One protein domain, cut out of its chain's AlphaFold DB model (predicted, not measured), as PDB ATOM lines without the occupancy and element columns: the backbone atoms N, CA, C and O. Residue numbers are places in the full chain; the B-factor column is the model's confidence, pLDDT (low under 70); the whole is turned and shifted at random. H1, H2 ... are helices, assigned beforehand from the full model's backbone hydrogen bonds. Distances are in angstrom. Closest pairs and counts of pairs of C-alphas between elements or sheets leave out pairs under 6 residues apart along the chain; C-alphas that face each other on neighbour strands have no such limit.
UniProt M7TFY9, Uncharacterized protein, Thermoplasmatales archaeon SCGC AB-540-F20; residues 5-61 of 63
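Overview. This is residues 5 to 61 of the 63 residues of an uncharacterized protein of Thermoplasmatales archaeon SCGC AB-540-F20 (UniProt M7TFY9). One long straight helix, H1, ends in a small head of loops, with the short helix H2 near the end of the printed part. Residues 5 to 19 of H1 stick out as a free arm and make much of the length, while the head, residues 31 to 61, folds back beside the last turns of H1. The printed part has 57 residues with two named helices, H1 then H2, and no named strand; its class is all helix. The whole is loose, with a radius of gyration of the C-alphas of 12.8 A, and elongated, spanning 37 by 23 by 20 A.

Arrangement. H1, residues 5 to 30, stands free over residues 5 to 19. In H1 every O i to N i+4 pair is within hydrogen-bond range. Beyond it, residues 33 to 34 and residues 41 to 42 form a short antiparallel pairing. H2, residues 56 to 59, is too short for an O i to N i+4 pair; its one O i to N i+3 pair is within range. H1 and H2 are close but not clearly touching: their closest C-alphas, those of Leu 24 and Leu 57, are 6.7 A apart.

Along the chain. H1 begins at C-alpha 5 (162.111, 130.775, 110.716) and ends at C-alpha 30 (142.693, 136.092, 141.893), 37.1 A from first to last C-alpha. H2 runs 5.0 A from C-alpha 56 to C-alpha 59 (136.788, 132.301, 124.370).

Size, cuts and confidence. The two C-alphas farthest apart, those of Tyr 5 and Gly 31, are 38.2 A apart. Without residues 5 to 19 the body spans 23 by 19 by 16 A. The printed part has no cut, and the link from H1 to H2, 25 residues, is long. The mean pLDDT of the printed part is 77.5; residues 5 to 10, 14 to 19, 23 and 60 to 61 are under 70.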
ATOM      1  N   TYR A   5     163.292 129.942 110.462       69.06
ATOM      2  CA  TYR A   5     162.111 130.775 110.716       69.06
ATOM      3  C   TYR A   5     160.860 129.970 111.107       69.06
ATOM      4  O   TYR A   5     160.036 130.478 111.862       69.06
ATOM      5  N   LEU A   6     160.716 128.720 110.643       65.75
ATOM      6  CA  LEU A   6     159.591 127.857 111.031       65.75
ATOM      7  C   LEU A   6     159.746 127.375 112.475       65.75
ATOM      8  O   LEU A   6     158.791 127.429 113.242       65.75
ATOM      9  N   LEU A   7     160.969 127.004 112.867       67.75
ATOM     10  CA  LEU A   7     161.290 126.613 114.243       67.75
ATOM     11  C   LEU A   7     161.116 127.784 115.217       67.75
ATOM     12  O   LEU A   7     160.556 127.620 116.298       67.75
ATOM     13  N   LEU A   8     161.549 128.986 114.820       66.75
ATOM     14  CA  LEU A   8     161.312 130.203 115.600       66.75
ATOM     15  C   LEU A   8     159.812 130.501 115.736       66.75
ATOM     16  O   LEU A   8     159.375 130.884 116.818       66.75
ATOM     17  N   GLY A   9     159.017 130.268 114.688       69.31
ATOM     18  CA  GLY A   9     157.560 130.405 114.731       69.31
ATOM     19  C   GLY A   9     156.897 129.469 115.743       69.31
ATOM     20  O   GLY A   9     156.102 129.926 116.562       69.31
ATOM     21  N   GLU A  10     157.262 128.183 115.746       67.88
ATOM     22  CA  GLU A  10     156.731 127.203 116.707       67.88
ATOM     23  C   GLU A  10     157.125 127.533 118.152       67.88
ATOM     24  O   GLU A  10     156.294 127.452 119.058       67.88
ATOM     25  N   ILE A  11     158.372 127.956 118.378       72.62
ATOM     26  CA  ILE A  11     158.861 128.342 119.708       72.62
ATOM     27  C   ILE A  11     158.138 129.594 120.212       72.62
ATOM     28  O   ILE A  11     157.668 129.610 121.350       72.62
ATOM     29  N   VAL A  12     158.003 130.628 119.375       70.12
ATOM     30  CA  VAL A  12     157.280 131.859 119.726       70.12
ATOM     31  C   VAL A  12     155.816 131.548 120.013       70.12
ATOM     32  O   VAL A  12     155.306 131.974 121.049       70.12
ATOM     33  N   PHE A  13     155.147 130.759 119.171       72.00
ATOM     34  CA  PHE A  13     153.764 130.346 119.406       72.00
ATOM     35  C   PHE A  13     153.613 129.650 120.763       72.00
ATOM     36  O   PHE A  13     152.778 130.043 121.576       72.00
ATOM     37  N   ARG A  14     154.486 128.682 121.058       67.00
ATOM     38  CA  ARG A  14     154.456 127.921 122.311       67.00
ATOM     39  C   ARG A  14     154.723 128.797 123.537       67.00
ATOM     40  O   ARG A  14     154.018 128.671 124.532       67.00
ATOM     41  N   LEU A  15     155.694 129.709 123.469       61.06
ATOM     42  CA  LEU A  15     156.006 130.639 124.562       61.06
ATOM     43  C   LEU A  15     154.863 131.624 124.825       61.06
ATOM     44  O   LEU A  15     154.503 131.860 125.978       61.06
ATOM     45  N   THR A  16     154.266 132.167 123.766       69.38
ATOM     46  CA  THR A  16     153.139 133.105 123.872       69.38
ATOM     47  C   THR A  16     151.910 132.407 124.456       69.38
ATOM     48  O   THR A  16     151.226 132.964 125.315       69.38
ATOM     49  N   TRP A  17     151.675 131.151 124.062       61.91
ATOM     50  CA  TRP A  17     150.607 130.316 124.607       61.91
ATOM     51  C   TRP A  17     150.802 130.032 126.099       61.91
ATOM     52  O   TRP A  17     149.888 130.243 126.890       61.91
ATOM     53  N   VAL A  18     152.006 129.616 126.507       63.81
ATOM     54  CA  VAL A  18     152.335 129.345 127.919       63.81
ATOM     55  C   VAL A  18     152.185 130.604 128.774       63.81
ATOM     56  O   VAL A  18     151.640 130.531 129.874       63.81
ATOM     57  N   LYS A  19     152.617 131.764 128.266       69.44
ATOM     58  CA  LYS A  19     152.432 133.045 128.957       69.44
ATOM     59  C   LYS A  19     150.945 133.359 129.163       69.44
ATOM     60  O   LYS A  19     150.547 133.664 130.281       69.44
ATOM     61  N   THR A  20     150.138 133.199 128.114       71.44
ATOM     62  CA  THR A  20     148.689 133.456 128.158       71.44
ATOM     63  C   THR A  20     147.978 132.515 129.135       71.44
ATOM     64  O   THR A  20     147.146 132.966 129.910       71.44
ATOM     65  N   MET A  21     148.337 131.225 129.152       71.50
ATOM     66  CA  MET A  21     147.761 130.238 130.078       71.50
ATOM     67  C   MET A  21     148.073 130.561 131.539       71.50
ATOM     68  O   MET A  21     147.187 130.490 132.383       71.50
ATOM     69  N   LYS A  22     149.314 130.961 131.838       74.12
ATOM     70  CA  LYS A  22     149.706 131.332 133.199       74.12
ATOM     71  C   LYS A  22     148.966 132.583 133.683       74.12
ATOM     72  O   LYS A  22     148.503 132.622 134.818       74.12
ATOM     73  N   GLU A  23     148.831 133.591 132.821       69.94
ATOM     74  CA  GLU A  23     148.039 134.795 133.116       69.94
ATOM     75  C   GLU A  23     146.557 134.448 133.351       69.94
ATOM     76  O   GLU A  23     145.911 135.046 134.211       69.94
ATOM     77  N   LEU A  24     146.046 133.435 132.647       71.25
ATOM     78  CA  LEU A  24     144.701 132.896 132.827       71.25
ATOM     79  C   LEU A  24     144.513 132.182 134.174       71.25
ATOM     80  O   LEU A  24     143.552 132.456 134.886       71.25
ATOM     81  N   GLU A  25     145.431 131.286 134.541       76.31
ATOM     82  CA  GLU A  25     145.398 130.564 135.820       76.31
ATOM     83  C   GLU A  25     145.484 131.526 137.007       76.31
ATOM     84  O   GLU A  25     144.735 131.406 137.979       76.31
ATOM     85  N   GLU A  26     146.362 132.528 136.918       76.69
ATOM     86  CA  GLU A  26     146.450 133.576 137.930       76.69
ATOM     87  C   GLU A  26     145.163 134.395 138.025       76.69
ATOM     88  O   GLU A  26     144.758 134.748 139.134       76.69
ATOM     89  N   ALA A  27     144.506 134.677 136.899       74.62
ATOM     90  CA  ALA A  27     143.238 135.391 136.890       74.62
ATOM     91  C   ALA A  27     142.102 134.589 137.539       74.62
ATOM     92  O   ALA A  27     141.315 135.155 138.300       74.62
ATOM     93  N   ILE A  28     142.047 133.272 137.305       73.75
ATOM     94  CA  ILE A  28     141.092 132.371 137.971       73.75
ATOM     95  C   ILE A  28     141.342 132.362 139.484       73.75
ATOM     96  O   ILE A  28     140.399 132.506 140.257       73.75
ATOM     97  N   MET A  29     142.603 132.261 139.924       80.19
ATOM     98  CA  MET A  29     142.942 132.273 141.356       80.19
ATOM     99  C   MET A  29     142.652 133.615 142.040       80.19
ATOM    100  O   MET A  29     142.234 133.638 143.196       80.19
ATOM    101  N   LYS A  30     142.902 134.737 141.356       81.94
ATOM    102  CA  LYS A  30     142.693 136.092 141.893       81.94
ATOM    103  C   LYS A  30     141.235 136.554 141.794       81.94
ATOM    104  O   LYS A  30     140.862 137.503 142.479       81.94
ATOM    105  N   GLY A  31     140.425 135.900 140.959       83.19
ATOM    106  CA  GLY A  31     139.032 136.266 140.702       83.19
ATOM    107  C   GLY A  31     138.862 137.484 139.790       83.19
ATOM    108  O   GLY A  31     137.790 138.078 139.772       83.19
ATOM    109  N   TYR A  32     139.900 137.882 139.049       83.88
ATOM    110  CA  TYR A  32     139.856 138.966 138.060       83.88
ATOM    111  C   TYR A  32     140.983 138.812 137.033       83.88
ATOM    112  O   TYR A  32     142.058 138.309 137.352       83.88
ATOM    113  N   ILE A  33     140.767 139.296 135.811       85.50
ATOM    114  CA  ILE A  33     141.781 139.376 134.752       85.50
ATOM    115  C   ILE A  33     142.077 140.840 134.418       85.50
ATOM    116  O   ILE A  33     141.177 141.678 134.366       85.50
ATOM    117  N   THR A  34     143.346 141.167 134.189       86.62
ATOM    118  CA  THR A  34     143.767 142.523 133.816       86.62
ATOM    119  C   THR A  34     143.740 142.680 132.302       86.62
ATOM    120  O   THR A  34     144.340 141.891 131.573       86.62
ATOM    121  N   CYS A  35     143.059 143.711 131.807       86.25
ATOM    122  CA  CYS A  35     143.039 144.017 130.386       86.25
ATOM    123  C   CYS A  35     144.404 144.568 129.935       86.25
ATOM    124  O   CYS A  35     144.765 145.660 130.354       86.25
ATOM    125  N   PRO A  36     145.114 143.931 128.989       84.44
ATOM    126  CA  PRO A  36     146.428 144.391 128.533       84.44
ATOM    127  C   PRO A  36     146.381 145.681 127.694       84.44
ATOM    128  O   PRO A  36     147.420 146.162 127.252       84.44
ATOM    129  N   ARG A  37     145.185 146.211 127.385       87.44
ATOM    130  CA  ARG A  37     145.020 147.447 126.595       87.44
ATOM    131  C   ARG A  37     144.801 148.692 127.443       87.44
ATOM    132  O   ARG A  37     145.178 149.775 127.015       87.44
ATOM    133  N   CYS A  38     144.107 148.556 128.566       89.88
ATOM    134  CA  CYS A  38     143.710 149.687 129.405       89.88
ATOM    135  C   CYS A  38     143.941 149.433 130.897       89.88
ATOM    136  O   CYS A  38     143.438 150.193 131.719       89.88
ATOM    137  N   ASP A  39     144.625 148.337 131.234       88.00
ATOM    138  CA  ASP A  39     144.954 147.876 132.588       88.00
ATOM    139  C   ASP A  39     143.754 147.718 133.531       88.00
ATOM    140  O   ASP A  39     143.898 147.560 134.742       88.00
ATOM    141  N   ASN A  40     142.541 147.706 132.977       87.69
ATOM    142  CA  ASN A  40     141.334 147.546 133.762       87.69
ATOM    143  C   ASN A  40     141.169 146.107 134.241       87.69
ATOM    144  O   ASN A  40     141.302 145.170 133.453       87.69
ATOM    145  N   LEU A  41     140.774 145.950 135.498       88.94
ATOM    146  CA  LEU A  41     140.400 144.660 136.062       88.94
ATOM    147  C   LEU A  41     138.987 144.310 135.594       88.94
ATOM    148  O   LEU A  41     138.057 145.096 135.771       88.94
ATOM    149  N   ILE A  42     138.832 143.160 134.953       87.69
ATOM    150  CA  ILE A  42     137.530 142.638 134.540       87.69
ATOM    151  C   ILE A  42     137.287 141.293 135.214       87.69
ATOM    152  O   ILE A  42     138.223 140.547 135.508       87.69
ATOM    153  N   GLU A  43     136.020 140.992 135.463       84.31
ATOM    154  CA  GLU A  43     135.626 139.724 136.061       84.31
ATOM    155  C   GLU A  43     135.903 138.557 135.089       84.31
ATOM    156  O   GLU A  43     135.802 138.739 133.866       84.31
ATOM    157  N   PRO A  44     136.249 137.356 135.594       80.06
ATOM    158  CA  PRO A  44     136.562 136.183 134.773       80.06
ATOM    159  C   PRO A  44     135.433 135.785 133.816       80.06
ATOM    160  O   PRO A  44     135.685 135.283 132.720       80.06
ATOM    161  N   ASP A  45     134.187 136.038 134.206       80.75
ATOM    162  CA  ASP A  45     132.988 135.739 133.438       80.75
ATOM    163  C   ASP A  45     132.597 136.862 132.456       80.75
ATOM    164  O   ASP A  45     131.753 136.666 131.573       80.75
ATOM    165  N   CYS A  46     133.226 138.032 132.524       85.88
ATOM    166  CA  CYS A  46     132.908 139.131 131.624       85.88
ATOM    167  C   CYS A  46     133.342 138.795 130.185       85.88
ATOM    168  O   CYS A  46     134.489 138.429 129.954       85.88
ATOM    169  N   LEU A  47     132.458 138.934 129.187       85.62
ATOM    170  CA  LEU A  47     132.772 138.578 127.787       85.62
ATOM    171  C   LEU A  47     133.879 139.459 127.178       85.62
ATOM    172  O   LEU A  47     134.657 139.019 126.329       85.62
ATOM    173  N   ARG A  48     133.915 140.737 127.567       88.94
ATOM    174  CA  ARG A  48     134.831 141.744 127.027       88.94
ATOM    175  C   ARG A  48     135.028 142.887 128.012       88.94
ATOM    176  O   ARG A  48     134.101 143.275 128.713       88.94
ATOM    177  N   CYS A  49     136.210 143.485 127.979       89.44
ATOM    178  CA  CYS A  49     136.470 144.767 128.612       89.44
ATOM    179  C   CYS A  49     135.710 145.897 127.896       89.44
ATOM    180  O   CYS A  49     135.402 145.801 126.703       89.44
ATOM    181  N   TYR A  50     135.472 147.009 128.597       88.12
ATOM    182  CA  TYR A  50     134.847 148.211 128.032       88.12
ATOM    183  C   TYR A  50     135.620 148.774 126.829       88.12
ATOM    184  O   TYR A  50     135.020 149.342 125.921       88.12
ATOM    185  N   CYS A  51     136.944 148.578 126.780       90.75
ATOM    186  CA  CYS A  51     137.793 149.011 125.667       90.75
ATOM    187  C   CYS A  51     137.650 148.126 124.411       90.75
ATOM    188  O   CYS A  51     138.350 148.326 123.418       90.75
ATOM    189  N   GLY A  52     136.786 147.106 124.459       86.00
ATOM    190  CA  GLY A  52     136.563 146.156 123.373       86.00
ATOM    191  C   GLY A  52     137.567 145.004 123.323       86.00
ATOM    192  O   GLY A  52     137.495 144.184 122.408       86.00
ATOM    193  N   TRP A  53     138.497 144.903 124.281       87.62
ATOM    194  CA  TRP A  53     139.331 143.709 124.424       87.62
ATOM    195  C   TRP A  53     138.474 142.516 124.849       87.62
ATOM    196  O   TRP A  53     137.709 142.615 125.808       87.62
ATOM    197  N   LYS A  54     138.584 141.397 124.135       85.38
ATOM    198  CA  LYS A  54     137.840 140.178 124.452       85.38
ATOM    199  C   LYS A  54     138.509 139.437 125.593       85.38
ATOM    200  O   LYS A  54     139.733 139.353 125.622       85.38
ATOM    201  N   ASN A  55     137.702 138.896 126.497       83.62
ATOM    202  CA  ASN A  55     138.223 138.107 127.594       83.62
ATOM    203  C   ASN A  55     138.578 136.688 127.097       83.62
ATOM    204  O   ASN A  55     137.671 135.933 126.727       83.62
ATOM    205  N   PRO A  56     139.866 136.304 127.107       77.31
ATOM    206  CA  PRO A  56     140.301 134.991 126.643       77.31
ATOM    207  C   PRO A  56     139.755 133.832 127.493       77.31
ATOM    208  O   PRO A  56     139.585 132.741 126.955       77.31
ATOM    209  N   LEU A  57     139.405 134.053 128.769       74.19
ATOM    210  CA  LEU A  57     138.783 133.028 129.630       74.19
ATOM    211  C   LEU A  57     137.461 132.518 129.053       74.19
ATOM    212  O   LEU A  57     137.156 131.328 129.095       74.19
ATOM    213  N   VAL A  58     136.691 133.436 128.469       72.75
ATOM    214  CA  VAL A  58     135.405 133.128 127.849       72.75
ATOM    215  C   VAL A  58     135.601 132.425 126.516       72.75
ATOM    216  O   VAL A  58     134.915 131.444 126.244       72.75
ATOM    217  N   GLU A  59     136.527 132.907 125.683       71.56
ATOM    218  CA  GLU A  59     136.788 132.301 124.370       71.56
ATOM    219  C   GLU A  59     137.333 130.869 124.495       71.56
ATOM    220  O   GLU A  59     137.080 130.047 123.618       71.56
ATOM    221  N   GLN A  60     138.022 130.550 125.592       69.19
ATOM    222  CA  GLN A  60     138.539 129.206 125.867       69.19
ATOM    223  C   GLN A  60     137.570 128.305 126.648       69.19
ATOM    224  O   GLN A  60     137.879 127.135 126.861       69.19
ATOM    225  N   GLY A  61     136.397 128.811 127.049       63.53
ATOM    226  CA  GLY A  61     135.387 128.026 127.767       63.53
ATOM    227  C   GLY A  61     135.796 127.612 129.184       63.53
ATOM    228  O   GLY A  61     135.283 126.622 129.691       63.53
TER     229      GLY A  61